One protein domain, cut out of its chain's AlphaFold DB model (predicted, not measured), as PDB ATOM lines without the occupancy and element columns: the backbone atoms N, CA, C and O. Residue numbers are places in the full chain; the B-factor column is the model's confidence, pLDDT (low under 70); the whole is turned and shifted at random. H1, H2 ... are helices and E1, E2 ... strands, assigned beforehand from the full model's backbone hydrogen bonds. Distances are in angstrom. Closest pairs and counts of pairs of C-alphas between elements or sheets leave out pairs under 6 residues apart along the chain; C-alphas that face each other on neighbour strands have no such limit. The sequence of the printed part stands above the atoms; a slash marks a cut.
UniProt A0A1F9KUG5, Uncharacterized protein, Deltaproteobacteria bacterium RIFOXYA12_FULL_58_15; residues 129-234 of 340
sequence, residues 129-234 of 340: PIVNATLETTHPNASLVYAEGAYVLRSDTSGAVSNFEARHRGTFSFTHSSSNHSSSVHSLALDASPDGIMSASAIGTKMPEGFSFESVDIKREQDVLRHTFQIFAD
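This is residues 129 to 234 of the 340 residues of an uncharacterized protein of Deltaproteobacteria bacterium RIFOXYA12_FULL_58_15 (UniProt A0A1F9KUG5). Two antiparallel sheets lie partly face to face as an elongated sandwich, a twisted one of four strands and a smaller one of three, with the short helix H2 filling the space between their edge strands E6 and E5. At the opposite edge E1 and E2 come near each other, the E4 and E5 hairpin reaches out at one end of the long axis, and H1 lies at the other. The printed part has 106 residues, in order E1 E2 E3 H1 E4 E5 H2 E6 E7; the sheets run E2 E3 E7 E6 and E1 E4 E5, and the class is mostly strand. It is compact, with a radius of gyration of the C-alphas of 14.1 A, and spans 47 by 27 by 20 A.

E1, residues 133 to 137, is antiparallel to E4, residues 169 to 177, with N 134 and O 173 2.8 A apart. E2, residues 143 to 147, and E3, residues 150 to 156, form a hairpin, with N 145 and O 152 3.0 A apart. The closest C-alphas of E1 and E2 are those of Leu 135 and Leu 144, 6.1 A apart. H1, residues 158 to 161, is on neither sheet. E4 and E5, residues 183 to 191, form a hairpin, with N 172 and O 188 2.9 A apart. E6, residues 211 to 221, and E7, residues 224 to 233, form a hairpin, with N 226 and O 219 2.8 A apart. E7 is antiparallel to E3, with N 153 and O 227 2.9 A apart. In the sandwich, two sheets face to face, the facing parts are 10.1 A centre to centre, and the strands of one sheet stand at 22 degrees to those of the other. H2, residues 200 to 206, is on the four-stranded sheet at a height of 8.1 A, over E6 and along the strands, at 13 degrees to E6 on the local plane. The closest C-alphas of H2 and E6 are those of Gly 204 and Phe 213, 5.2 A apart; those of H2 and E5 are Leu 188 and Lys 206, 6.8 A apart. In H2, 1 of 3 O i to N i+4 pairs and 2 of 4 O i to N i+3 pairs are within hydrogen-bond range; H1 is too short for an i+4 pair.

E1 begins at C-alpha 133 (32.121, 19.461, 16.031) and E7 ends at C-alpha 233 (23.974, 25.788, 23.825). From first to last C-alpha E4 measures 26.7 A, E5 26.1 A, E6 29.9 A and E7 29.4 A.

The C-alphas of Phe 164 and Asn 180, the two farthest apart, are 47.2 A apart. The printed part has no cut and no long link. The mean pLDDT of the printed part is 84.4; residues 159 to 166 and 178 to 182 are under 70.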
ATOM      1  N   PRO A 129      21.899  25.132  17.825       77.75
ATOM      2  CA  PRO A 129      22.555  23.886  17.486       77.75
ATOM      3  C   PRO A 129      24.042  24.158  17.290       77.75
ATOM      4  O   PRO A 129      24.441  25.093  16.586       77.75
ATOM      5  N   ILE A 130      24.868  23.325  17.905       80.62
ATOM      6  CA  ILE A 130      26.300  23.338  17.653       80.62
ATOM      7  C   ILE A 130      26.540  22.528  16.388       80.62
ATOM      8  O   ILE A 130      26.222  21.347  16.344       80.62
ATOM      9  N   VAL A 131      27.069  23.179  15.350       83.12
ATOM     10  CA  VAL A 131      27.298  22.556  14.031       83.12
ATOM     11  C   VAL A 131      28.780  22.374  13.693       83.12
ATOM     12  O   VAL A 131      29.120  21.753  12.691       83.12
ATOM     13  N   ASN A 132      29.671  22.830  14.576       85.88
ATOM     14  CA  ASN A 132      31.121  22.768  14.409       85.88
ATOM     15  C   ASN A 132      31.740  21.806  15.426       85.88
ATOM     16  O   ASN A 132      32.388  22.243  16.379       85.88
ATOM     17  N   ALA A 133      31.516  20.509  15.225       89.56
ATOM     18  CA  ALA A 133      32.121  19.461  16.031       89.56
ATOM     19  C   ALA A 133      32.981  18.528  15.180       89.56
ATOM     20  O   ALA A 133      32.688  18.282  14.008       89.56
ATOM     21  N   THR A 134      34.041  18.010  15.786       93.00
ATOM     22  CA  THR A 134      35.004  17.097  15.180       93.00
ATOM     23  C   THR A 134      35.221  15.889  16.081       93.00
ATOM     24  O   THR A 134      35.003  15.936  17.293       93.00
ATOM     25  N   LEU A 135      35.651  14.786  15.471       94.25
ATOM     26  CA  LEU A 135      36.076  13.583  16.171       94.25
ATOM     27  C   LEU A 135      37.508  13.262  15.760       94.25
ATOM     28  O   LEU A 135      37.774  13.001  14.589       94.25
ATOM     29  N   GLU A 136      38.407  13.232  16.734       93.81
ATOM     30  CA  GLU A 136      39.742  12.658  16.585       93.81
ATOM     31  C   GLU A 136      39.743  11.300  17.272       93.81
ATOM     32  O   GLU A 136      39.349  11.210  18.429       93.81
ATOM     33  N   THR A 137      40.129  10.221  16.596       91.56
ATOM     34  CA  THR A 137      40.041   8.882  17.192       91.56
ATOM     35  C   THR A 137      41.080   7.920  16.643       91.56
ATOM     36  O   THR A 137      41.490   8.015  15.489       91.56
ATOM     37  N   THR A 138      41.496   6.974  17.486       87.88
ATOM     38  CA  THR A 138      42.324   5.831  17.087       87.88
ATOM     39  C   THR A 138      41.496   4.644  16.595       87.88
ATOM     40  O   THR A 138      42.071   3.620  16.231       87.88
ATOM     41  N   HIS A 139      40.164   4.722  16.636       87.81
ATOM     42  CA  HIS A 139      39.291   3.652  16.170       87.81
ATOM     43  C   HIS A 139      39.202   3.682  14.631       87.81
ATOM     44  O   HIS A 139      38.712   4.669  14.078       87.81
ATOM     45  N   PRO A 140      39.620   2.616  13.920       85.06
ATOM     46  CA  PRO A 140      39.859   2.659  12.472       85.06
ATOM     47  C   PRO A 140      38.605   2.962  11.641       85.06
ATOM     48  O   PRO A 140      38.695   3.641  10.623       85.06
ATOM     49  N   ASN A 141      37.437   2.510  12.106       89.94
ATOM     50  CA  ASN A 141      36.158   2.686  11.409       89.94
ATOM     51  C   ASN A 141      35.194   3.641  12.135       89.94
ATOM     52  O   ASN A 141      33.996   3.651  11.848       89.94
ATOM     53  N   ALA A 142      35.690   4.431  13.098       92.25
ATOM     54  CA  ALA A 142      34.858   5.426  13.764       92.25
ATOM     55  C   ALA A 142      34.825   6.716  12.940       92.25
ATOM     56  O   ALA A 142      35.857   7.221  12.504       92.25
ATOM     57  N   SER A 143      33.632   7.261  12.729       94.62
ATOM     58  CA  SER A 143      33.433   8.489  11.964       94.62
ATOM     59  C   SER A 143      32.286   9.305  12.535       94.62
ATOM     60  O   SER A 143      31.316   8.760  13.060       94.62
ATOM     61  N   LEU A 144      32.406  10.623  12.415       95.56
ATOM     62  CA  LEU A 144      31.386  11.581  12.811       95.56
ATOM     63  C   LEU A 144      30.968  12.380  11.580       95.56
ATOM     64  O   LEU A 144      31.810  12.991  10.923       95.56
ATOM     65  N   VAL A 145      29.674  12.389  11.277       94.31
ATOM     66  CA  VAL A 145      29.107  13.170  10.172       94.31
ATOM     67  C   VAL A 145      27.974  14.031  10.704       94.31
ATOM     68  O   VAL A 145      27.146  13.543  11.463       94.31
ATOM     69  N   TYR A 146      27.918  15.297  10.300       90.75
ATOM     70  CA  TYR A 146      26.757  16.146  10.546       90.75
ATOM     71  C   TYR A 146      25.812  16.084   9.343       90.75
ATOM     72  O   TYR A 146      26.211  16.422   8.226       90.75
ATOM     73  N   ALA A 147      24.578  15.634   9.552       84.38
ATOM     74  CA  ALA A 147      23.564  15.503   8.512       84.38
ATOM     75  C   ALA A 147      22.172  15.789   9.086       84.38
ATOM     76  O   ALA A 147      21.867  15.397  10.207       84.38
ATOM     77  N   GLU A 148      21.331  16.479   8.309       84.75
ATOM     78  CA  GLU A 148      19.913  16.708   8.643       84.75
ATOM     79  C   GLU A 148      19.673  17.340  10.029       84.75
ATOM     80  O   GLU A 148      18.649  17.114  10.663       84.75
ATOM     81  N   GLY A 149      20.611  18.165  10.506       83.62
ATOM     82  CA  GLY A 149      20.482  18.838  11.801       83.62
ATOM     83  C   GLY A 149      21.007  18.044  13.001       83.62
ATOM     84  O   GLY A 149      20.815  18.486  14.131       83.62
ATOM     85  N   ALA A 150      21.652  16.893  12.789       89.62
ATOM     86  CA  ALA A 150      22.190  16.051  13.852       89.62
ATOM     87  C   ALA A 150      23.573  15.486  13.504       89.62
ATOM     88  O   ALA A 150      23.960  15.362  12.340       89.62
ATOM     89  N   TYR A 151      24.323  15.111  14.535       93.12
ATOM     90  CA  TYR A 151      25.539  14.326  14.396       93.12
ATOM     91  C   TYR A 151      25.214  12.845  14.352       93.12
ATOM     92  O   TYR A 151      24.394  12.352  15.118       93.12
ATOM     93  N   VAL A 152      25.911  12.124  13.488       94.44
ATOM     94  CA  VAL A 152      25.860  10.675  13.380       94.44
ATOM     95  C   VAL A 152      27.259  10.149  13.665       94.44
ATOM     96  O   VAL A 152      28.154  10.268  12.825       94.44
ATOM     97  N   LEU A 153      27.446   9.574  14.854       94.69
ATOM     98  CA  LEU A 153      28.625   8.781  15.181       94.69
ATOM     99  C   LEU A 153      28.390   7.356  14.695       94.69
ATOM    100  O   LEU A 153      27.463   6.678  15.143       94.69
ATOM    101  N   ARG A 154      29.240   6.903  13.781       94.44
ATOM    102  CA  ARG A 154      29.261   5.524  13.306       94.44
ATOM    103  C   ARG A 154      30.548   4.866  13.773       94.44
ATOM    104  O   ARG A 154      31.616   5.427  13.559       94.44
ATOM    105  N   SER A 155      30.445   3.696  14.379       92.88
ATOM    106  CA  SER A 155      31.576   2.842  14.751       92.88
ATOM    107  C   SER A 155      31.186   1.380  14.551       92.88
ATOM    108  O   SER A 155      30.011   1.078  14.337       92.88
ATOM    109  N   ASP A 156      32.148   0.468  14.566       90.19
ATOM    110  CA  ASP A 156      31.885  -0.963  14.434       90.19
ATOM    111  C   ASP A 156      32.725  -1.780  15.423       90.19
ATOM    112  O   ASP A 156      33.481  -1.221  16.214       90.19
ATOM    113  N   THR A 157      32.594  -3.103  15.396       86.31
ATOM    114  CA  THR A 157      33.355  -4.001  16.280       86.31
ATOM    115  C   THR A 157      34.813  -4.199  15.849       86.31
ATOM    116  O   THR A 157      35.553  -4.911  16.528       86.31
ATOM    117  N   SER A 158      35.289  -3.570  14.763       80.12
ATOM    118  CA  SER A 158      36.688  -3.724  14.322       80.12
ATOM    119  C   SER A 158      37.687  -3.209  15.362       80.12
ATOM    120  O   SER A 158      38.789  -3.750  15.462       80.12
ATOM    121  N   GLY A 159      37.274  -2.252  16.206       64.12
ATOM    122  CA  GLY A 159      38.040  -1.797  17.364       64.12
ATOM    123  C   GLY A 159      38.276  -2.875  18.427       64.12
ATOM    124  O   GLY A 159      39.182  -2.729  19.240       64.12
ATOM    125  N   ALA A 160      37.512  -3.972  18.428       65.62
ATOM    126  CA  ALA A 160      37.721  -5.088  19.352       65.62
ATOM    127  C   ALA A 160      38.929  -5.940  18.949       65.62
ATOM    128  O   ALA A 160      39.618  -6.502  19.797       65.62
ATOM    129  N   VAL A 161      39.177  -6.049  17.641       58.31
ATOM    130  CA  VAL A 161      40.188  -6.952  17.073       58.31
ATOM    131  C   VAL A 161      41.581  -6.319  17.115       58.31
ATOM    132  O   VAL A 161      42.580  -7.033  17.175       58.31
ATOM    133  N   SER A 162      41.668  -4.985  17.117       54.53
ATOM    134  CA  SER A 162      42.939  -4.272  16.983       54.53
ATOM    135  C   SER A 162      43.760  -4.116  18.264       54.53
ATOM    136  O   SER A 162      44.943  -3.833  18.122       54.53
ATOM    137  N   ASN A 163      43.225  -4.314  19.478       50.94
ATOM    138  CA  ASN A 163      44.014  -4.205  20.716       50.94
ATOM    139  C   ASN A 163      43.370  -4.948  21.904       50.94
ATOM    140  O   ASN A 163      42.574  -4.374  22.644       50.94
ATOM    141  N   PHE A 164      43.796  -6.188  22.165       52.78
ATOM    142  CA  PHE A 164      43.424  -6.934  23.381       52.78
ATOM    143  C   PHE A 164      43.896  -6.260  24.694       52.78
ATOM    144  O   PHE A 164      43.451  -6.655  25.768       52.78
ATOM    145  N   GLU A 165      44.755  -5.232  24.627       56.31
ATOM    146  CA  GLU A 165      45.354  -4.577  25.806       56.31
ATOM    147  C   GLU A 165      45.081  -3.060  25.913       56.31
ATOM    148  O   GLU A 165      45.336  -2.468  26.960       56.31
ATOM    149  N   ALA A 166      44.519  -2.407  24.885       63.50
ATOM    150  CA  ALA A 166      44.289  -0.956  24.885       63.50
ATOM    151  C   ALA A 166      42.929  -0.581  24.276       63.50
ATOM    152  O   ALA A 166      42.711  -0.734  23.075       63.50
ATOM    153  N   ARG A 167      42.017  -0.034  25.094       73.94
ATOM    154  CA  ARG A 167      40.731   0.502  24.613       73.94
ATOM    155  C   ARG A 167      40.981   1.643  23.624       73.94
ATOM    156  O   ARG A 167      41.738   2.566  23.935       73.94
ATOM    157  N   HIS A 168      40.333   1.596  22.458       81.00
ATOM    158  CA  HIS A 168      40.364   2.713  21.513       81.00
ATOM    159  C   HIS A 168      39.741   3.956  22.144       81.00
ATOM    160  O   HIS A 168      38.732   3.873  22.846       81.00
ATOM    161  N   ARG A 169      40.352   5.109  21.872       86.50
ATOM    162  CA  ARG A 169      39.943   6.398  22.429       86.50
ATOM    163  C   ARG A 169      39.624   7.370  21.309       86.50
ATOM    164  O   ARG A 169      40.158   7.281  20.198       86.50
ATOM    165  N   GLY A 170      38.738   8.297  21.608       88.25
ATOM    166  CA  GLY A 170      38.413   9.425  20.768       88.25
ATOM    167  C   GLY A 170      38.268  10.690  21.596       88.25
ATOM    168  O   GLY A 170      37.976  10.644  22.788       88.25
ATOM    169  N   THR A 171      38.461  11.822  20.946       91.81
ATOM    170  CA  THR A 171      38.170  13.142  21.479       91.81
ATOM    171  C   THR A 171      37.112  13.754  20.583       91.81
ATOM    172  O   THR A 171      37.363  14.047  19.414       91.81
ATOM    173  N   PHE A 172      35.916  13.922  21.133       92.19
ATOM    174  CA  PHE A 172      34.864  14.708  20.515       92.19
ATOM    175  C   PHE A 172      35.060  16.166  20.916       92.19
ATOM    176  O   PHE A 172      35.010  16.485  22.105       92.19
ATOM    177  N   SER A 173      35.293  17.044  19.947       92.88
ATOM    178  CA  SER A 173      35.509  18.469  20.195       92.88
ATOM    179  C   SER A 173      34.439  19.301  19.517       92.88
ATOM    180  O   SER A 173      34.028  18.975  18.410       92.88
ATOM    181  N   PHE A 174      34.007  20.391  20.141       91.94
ATOM    182  CA  PHE A 174      33.076  21.333  19.531       91.94
ATOM    183  C   PHE A 174      33.383  22.775  19.922       91.94
ATOM    184  O   PHE A 174      33.879  23.049  21.017       91.94
ATOM    185  N   THR A 175      33.073  23.697  19.012       87.69
ATOM    186  CA  THR A 175      33.325  25.130  19.202       87.69
ATOM    187  C   THR A 175      32.015  25.896  19.307       87.69
ATOM    188  O   THR A 175      31.151  25.774  18.436       87.69
ATOM    189  N   HIS A 176      31.896  26.741  20.330       83.69
ATOM    190  CA  HIS A 176      30.793  27.687  20.475       83.69
ATOM    191  C   HIS A 176      31.319  29.120  20.383       83.69
ATOM    192  O   HIS A 176      32.137  29.545  21.198       83.69
ATOM    193  N   SER A 177      30.800  29.907  19.437       75.56
ATOM    194  CA  SER A 177      31.073  31.346  19.358       75.56
ATOM    195  C   SER A 177      29.967  32.123  20.062       75.56
ATOM    196  O   SER A 177      28.817  32.122  19.630       75.56
ATOM    197  N   SER A 178      30.305  32.778  21.173       67.50
ATOM    198  CA  SER A 178      29.379  33.690  21.853       67.50
ATOM    199  C   SER A 178      29.303  35.042  21.131       67.50
ATOM    200  O   SER A 178      30.228  35.430  20.413       67.50
ATOM    201  N   SER A 179      28.228  35.805  21.362       61.53
ATOM    202  CA  SER A 179      28.031  37.159  20.810       61.53
ATOM    203  C   SER A 179      29.186  38.127  21.111       61.53
ATOM    204  O   SER A 179      29.385  39.110  20.399       61.53
ATOM    205  N   ASN A 180      29.990  37.828  22.132       61.31
ATOM    206  CA  ASN A 180      31.105  38.655  22.581       61.31
ATOM    207  C   ASN A 180      32.436  38.321  21.879       61.31
ATOM    208  O   ASN A 180      33.492  38.679  22.387       61.31
ATOM    209  N   HIS A 181      32.402  37.643  20.722       52.22
ATOM    210  CA  HIS A 181      33.581  37.296  19.904       52.22
ATOM    211  C   HIS A 181      34.608  36.380  20.602       52.22
ATOM    212  O   HIS A 181      35.723  36.204  20.115       52.22
ATOM    213  N   SER A 182      34.229  35.752  21.719       67.94
ATOM    214  CA  SER A 182      34.997  34.675  22.340       67.94
ATOM    215  C   SER A 182      34.455  33.334  21.850       67.94
ATOM    216  O   SER A 182      33.257  33.055  21.995       67.94
ATOM    217  N   SER A 183      35.338  32.537  21.244       78.50
ATOM    218  CA  SER A 183      35.082  31.146  20.878       78.50
ATOM    219  C   SER A 183      35.686  30.238  21.941       78.50
ATOM    220  O   SER A 183      36.893  30.297  22.182       78.50
ATOM    221  N   SER A 184      34.864  29.397  22.562       83.12
ATOM    222  CA  SER A 184      35.327  28.334  23.451       83.12
ATOM    223  C   SER A 184      35.380  27.014  22.689       83.12
ATOM    224  O   SER A 184      34.472  26.695  21.919       83.12
ATOM    225  N   VAL A 185      36.458  26.256  22.896       87.69
ATOM    226  CA  VAL A 185      36.593  24.878  22.413       87.69
ATOM    227  C   VAL A 185      36.385  23.955  23.604       87.69
ATOM    228  O   VAL A 185      37.044  24.106  24.632       87.69
ATOM    229  N   HIS A 186      35.464  23.012  23.461       90.81
ATOM    230  CA  HIS A 186      35.172  21.993  24.457       90.81
ATOM    231  C   HIS A 186      35.561  20.635  23.890       90.81
ATOM    232  O   HIS A 186      35.216  20.337  22.751       90.81
ATOM    233  N   SER A 187      36.255  19.819  24.681       90.75
ATOM    234  CA  SER A 187      36.738  18.503  24.262       90.75
ATOM    235  C   SER A 187      36.331  17.447  25.279       90.75
ATOM    236  O   SER A 187      36.566  17.604  26.477       90.75
ATOM    237  N   LEU A 188      35.721  16.370  24.793       89.50
ATOM    238  CA  LEU A 188      35.161  15.284  25.586       89.50
ATOM    239  C   LEU A 188      35.784  13.960  25.161       89.50
ATOM    240  O   LEU A 188      35.775  13.602  23.983       89.50
ATOM    241  N   ALA A 189      36.305  13.216  26.134       87.56
ATOM    242  CA  ALA A 189      36.856  11.892  25.888       87.56
ATOM    243  C   ALA A 189      35.736  10.871  25.621       87.56
ATOM    244  O   ALA A 189      34.794  10.738  26.413       87.56
ATOM    245  N   LEU A 190      35.890  10.123  24.534       87.44
ATOM    246  CA  LEU A 190      35.092   8.968  24.149       87.44
ATOM    247  C   LEU A 190      35.953   7.719  24.231       87.44
ATOM    248  O   LEU A 190      37.041   7.673  23.663       87.44
ATOM    249  N   ASP A 191      35.441   6.689  24.884       84.81
ATOM    250  CA  ASP A 191      36.115   5.402  24.975       84.81
ATOM    251  C   ASP A 191      35.260   4.350  24.276       84.81
ATOM    252  O   ASP A 191      34.033   4.335  24.415       84.81
ATOM    253  N   ALA A 192      35.909   3.480  23.508       85.00
ATOM    254  CA  ALA A 192      35.257   2.296  22.982       85.00
ATOM    255  C   ALA A 192      34.921   1.324  24.126       85.00
ATOM    256  O   ALA A 192      35.712   1.136  25.060       85.00
ATOM    257  N   SER A 193      33.754   0.691  24.043       84.50
ATOM    258  CA  SER A 193      33.369  -0.414  24.916       84.50
ATOM    259  C   SER A 193      34.265  -1.641  24.680       84.50
ATOM    260  O   SER A 193      35.012  -1.697  23.701       84.50
ATOM    261  N   PRO A 194      34.221  -2.651  25.572       81.50
ATOM    262  CA  PRO A 194      35.022  -3.867  25.412       81.50
ATOM    263  C   PRO A 194      34.775  -4.631  24.100       81.50
ATOM    264  O   PRO A 194      35.666  -5.335  23.643       81.50
ATOM    265  N   ASP A 195      33.602  -4.478  23.479       81.31
ATOM    266  CA  ASP A 195      33.280  -5.028  22.153       81.31
ATOM    267  C   ASP A 195      33.770  -4.141  20.991       81.31
ATOM    268  O   ASP A 195      33.373  -4.341  19.845       81.31
ATOM    269  N   GLY A 196      34.640  -3.165  21.273       82.50
ATOM    270  CA  GLY A 196      35.270  -2.289  20.287       82.50
ATOM    271  C   GLY A 196      34.429  -1.089  19.868       82.50
ATOM    272  O   GLY A 196      34.964  -0.168  19.264       82.50
ATOM    273  N   ILE A 197      33.145  -1.056  20.219       87.38
ATOM    274  CA  ILE A 197      32.202  -0.059  19.713       87.38
ATOM    275  C   ILE A 197      32.371   1.282  20.434       87.38
ATOM    276  O   ILE A 197      32.391   1.366  21.658       87.38
ATOM    277  N   MET A 198      32.426   2.378  19.679       88.62
ATOM    278  CA  MET A 198      32.416   3.732  20.240       88.62
ATOM    279  C   MET A 198      31.002   4.315  20.215       88.62
ATOM    280  O   MET A 198      30.381   4.392  19.152       88.62
ATOM    281  N   SER A 199      30.504   4.766  21.371       86.06
ATOM    282  CA  SER A 199      29.189   5.404  21.501       86.06
ATOM    283  C   SER A 199      29.292   6.818  22.066       86.06
ATOM    284  O   SER A 199      30.104   7.100  22.946       86.06
ATOM    285  N   ALA A 200      28.390   7.685  21.610       86.31
ATOM    286  CA  ALA A 200      28.186   9.020  22.150       86.31
ATOM    287  C   ALA A 200      27.356   9.031  23.450       86.31
ATOM    288  O   ALA A 200      27.138  10.092  24.011       86.31
ATOM    289  N   SER A 201      26.901   7.890  23.981       82.50
ATOM    290  CA  SER A 201      26.038   7.872  25.180       82.50
ATOM    291  C   SER A 201      26.696   8.527  26.402       82.50
ATOM    292  O   SER A 201      26.033   9.221  27.162       82.50
ATOM    293  N   ALA A 202      28.016   8.379  26.552       78.38
ATOM    294  CA  ALA A 202      28.771   9.000  27.641       78.38
ATOM    295  C   ALA A 202      28.958  10.522  27.475       78.38
ATOM    296  O   ALA A 202      29.455  11.181  28.383       78.38
ATOM    297  N   ILE A 203      28.594  11.093  26.322       82.44
ATOM    298  CA  ILE A 203      28.692  12.534  26.075       82.44
ATOM    299  C   ILE A 203      27.729  13.294  26.991       82.44
ATOM    300  O   ILE A 203      28.121  14.313  27.558       82.44
ATOM    301  N   GLY A 204      26.511  12.783  27.195       78.06
ATOM    302  CA  GLY A 204      25.483  13.466  27.986       78.06
ATOM    303  C   GLY A 204      25.878  13.746  29.439       78.06
ATOM    304  O   GLY A 204      25.504  14.783  29.983       78.06
ATOM    305  N   THR A 205      26.688  12.872  30.040       79.12
ATOM    306  CA  THR A 205      27.155  12.986  31.434       79.12
ATOM    307  C   THR A 205      28.444  13.796  31.570       79.12
ATOM    308  O   THR A 205      28.747  14.310  32.644       79.12
ATOM    309  N   LYS A 206      29.206  13.938  30.478       85.44
ATOM    310  CA  LYS A 206      30.446  14.729  30.412       85.44
ATOM    311  C   LYS A 206      30.212  16.151  29.894       85.44
ATOM    312  O   LYS A 206      31.166  16.910  29.732       85.44
ATOM    313  N   MET A 207      28.965  16.510  29.602       87.81
ATOM    314  CA  MET A 207      28.622  17.768  28.953       87.81
ATOM    315  C   MET A 207      28.920  18.972  29.868       87.81
ATOM    316  O   MET A 207      28.464  18.992  31.018       87.81
ATOM    317  N   PRO A 208      29.698  19.974  29.405       88.06
ATOM    318  CA  PRO A 208      30.033  21.132  30.221       88.06
ATOM    319  C   PRO A 208      28.790  21.956  30.574       88.06
ATOM    320  O   PRO A 208      27.752  21.879  29.917       88.06
ATOM    321  N   GLU A 209      28.897  22.754  31.639       85.75
ATOM    322  CA  GLU A 209      27.851  23.716  32.001       85.75
ATOM    323  C   GLU A 209      27.573  24.664  30.826       85.75
ATOM    324  O   GLU A 209      28.494  25.096  30.131       85.75
ATOM    325  N   GLY A 210      26.295  24.972  30.609       86.62
ATOM    326  CA  GLY A 210      25.863  25.811  29.497       86.62
ATOM    327  C   GLY A 210      25.646  25.050  28.189       86.62
ATOM    328  O   GLY A 210      25.419  25.691  27.167       86.62
ATOM    329  N   PHE A 211      25.710  23.716  28.199       90.44
ATOM    330  CA  PHE A 211      25.445  22.885  27.029       90.44
ATOM    331  C   PHE A 211      24.539  21.702  27.361       90.44
ATOM    332  O   PHE A 211      24.531  21.180  28.480       90.44
ATOM    333  N   SER A 212      23.820  21.255  26.337       90.12
ATOM    334  CA  SER A 212      22.915  20.113  26.377       90.12
ATOM    335  C   SER A 212      23.267  19.087  25.313       90.12
ATOM    336  O   SER A 212      23.746  19.435  24.234       90.12
ATOM    337  N   PHE A 213      22.969  17.830  25.612       91.06
ATOM    338  CA  PHE A 213      23.071  16.694  24.711       91.06
ATOM    339  C   PHE A 213      21.706  16.020  24.596       91.06
ATOM    340  O   PHE A 213      21.030  15.809  25.601       91.06
ATOM    341  N   GLU A 214      21.332  15.641  23.380       89.38
ATOM    342  CA  GLU A 214      20.120  14.871  23.120       89.38
ATOM    343  C   GLU A 214      20.448  13.689  22.209       89.38
ATOM    344  O   GLU A 214      20.947  13.864  21.097       89.38
ATOM    345  N   SER A 215      20.179  12.472  22.685       88.19
ATOM    346  CA  SER A 215      20.250  11.273  21.849       88.19
ATOM    347  C   SER A 215      18.951  11.157  21.059       88.19
ATOM    348  O   SER A 215      17.878  11.059  21.646       88.19
ATOM    349  N   VAL A 216      19.055  11.185  19.732       88.88
ATOM    350  CA  VAL A 216      17.900  11.137  18.824       88.88
ATOM    351  C   VAL A 216      17.575   9.694  18.447       88.88
ATOM    352  O   VAL A 216      16.412   9.301  18.423       88.88
ATOM    353  N   ASP A 217      18.601   8.904  18.127       90.56
ATOM    354  CA  ASP A 217      18.454   7.504  17.729       90.56
ATOM    355  C   ASP A 217      19.748   6.725  17.986       90.56
ATOM    356  O   ASP A 217      20.853   7.237  17.784       90.56
ATOM    357  N   ILE A 218      19.618   5.460  18.380       91.56
ATOM    358  CA  ILE A 218      20.733   4.520  18.491       91.56
ATOM    359  C   ILE A 218      20.324   3.233  17.785       91.56
ATOM    360  O   ILE A 218      19.465   2.488  18.257       91.56
ATOM    361  N   LYS A 219      20.992   2.935  16.673       93.12
ATOM    362  CA  LYS A 219      20.714   1.762  15.851       93.12
ATOM    363  C   LYS A 219      21.955   0.897  15.703       93.12
ATOM    364  O   LYS A 219      23.001   1.369  15.263       93.12
ATOM    365  N   ARG A 220      21.827  -0.389  16.028       90.62
ATOM    366  CA  ARG A 220      22.855  -1.403  15.764       90.62
ATOM    367  C   ARG A 220      22.446  -2.225  14.546       90.62
ATOM    368  O   ARG A 220      21.381  -2.836  14.537       90.62
ATOM    369  N   GLU A 221      23.287  -2.230  13.521       90.88
ATOM    370  CA  GLU A 221      23.122  -3.021  12.302       90.88
ATOM    371  C   GLU A 221      24.320  -3.965  12.180       90.88
ATOM    372  O   GLU A 221      25.412  -3.544  11.802       90.88
ATOM    373  N   GLN A 222      24.113  -5.241  12.522       89.00
ATOM    374  CA  GLN A 222      25.187  -6.236  12.626       89.00
ATOM    375  C   GLN A 222      26.287  -5.757  13.596       89.00
ATOM    376  O   GLN A 222      26.028  -5.549  14.785       89.00
ATOM    377  N   ASP A 223      27.490  -5.553  13.071       89.88
ATOM    378  CA  ASP A 223      28.671  -5.113  13.800       89.88
ATOM    379  C   ASP A 223      28.804  -3.592  13.886       89.88
ATOM    380  O   ASP A 223      29.704  -3.105  14.557       89.88
ATOM    381  N   VAL A 224      27.922  -2.832  13.236       91.31
ATOM    382  CA  VAL A 224      27.988  -1.370  13.178       91.31
ATOM    383  C   VAL A 224      26.995  -0.757  14.162       91.31
ATOM    384  O   VAL A 224      25.800  -1.050  14.113       91.31
ATOM    385  N   LEU A 225      27.464   0.159  15.008       93.50
ATOM    386  CA  LEU A 225      26.619   1.056  15.790       93.50
ATOM    387  C   LEU A 225      26.535   2.421  15.103       93.50
ATOM    388  O   LEU A 225      27.547   3.037  14.764       93.50
ATOM    389  N   ARG A 226      25.312   2.915  14.948       94.12
ATOM    390  CA  ARG A 226      25.004   4.284  14.552       94.12
ATOM    391  C   ARG A 226      24.315   4.984  15.719       94.12
ATOM    392  O   ARG A 226      23.222   4.589  16.106       94.12
ATOM    393  N   HIS A 227      24.932   6.034  16.242       93.56
ATOM    394  CA  HIS A 227      24.354   6.897  17.266       93.56
ATOM    395  C   HIS A 227      24.119   8.286  16.663       93.56
ATOM    396  O   HIS A 227      25.071   8.991  16.326       93.56
ATOM    397  N   THR A 228      22.852   8.667  16.516       93.38
ATOM    398  CA  THR A 228      22.417   9.993  16.071       93.38
ATOM    399  C   THR A 228      22.102  10.867  17.284       93.38
ATOM    400  O   THR A 228      21.319  10.461  18.143       93.38
ATOM    401  N   PHE A 229      22.699  12.051  17.378       92.50
ATOM    402  CA  PHE A 229      22.543  12.943  18.527       92.50
ATOM    403  C   PHE A 229      22.684  14.419  18.146       92.50
ATOM    404  O   PHE A 229      23.209  14.763  17.085       92.50
ATOM    405  N   GLN A 230      22.238  15.297  19.035       91.44
ATOM    406  CA  GLN A 230      22.333  16.745  18.902       91.44
ATOM    407  C   GLN A 230      23.025  17.354  20.120       91.44
ATOM    408  O   GLN A 230      23.021  16.789  21.215       91.44
ATOM    409  N   ILE A 231      23.650  18.513  19.903       91.12
ATOM    410  CA  ILE A 231      24.265  19.319  20.957       91.12
ATOM    411  C   ILE A 231      23.763  20.741  20.823       91.12
ATOM    412  O   ILE A 231      23.735  21.303  19.724       91.12
ATOM    413  N   PHE A 232      23.428  21.326  21.961       88.62
ATOM    414  CA  PHE A 232      22.880  22.665  22.033       88.62
ATOM    415  C   PHE A 232      23.620  23.510  23.056       88.62
ATOM    416  O   PHE A 232      24.068  23.005  24.084       88.62
ATOM    417  N   ALA A 233      23.705  24.809  22.784       87.44
ATOM    418  CA  ALA A 233      23.974  25.788  23.825       87.44
ATOM    419  C   ALA A 233      22.729  25.968  24.700       87.44
ATOM    420  O   ALA A 233      21.622  26.134  24.173       87.44
ATOM    421  N   ASP A 234      22.917  25.987  26.016       83.69
ATOM    422  CA  ASP A 234      21.857  26.327  26.951       83.69
ATOM    423  C   ASP A 234      21.463  27.807  26.758       83.69
ATOM    424  O   ASP A 234      22.317  28.690  26.618       83.69
TER     425      ASP A 234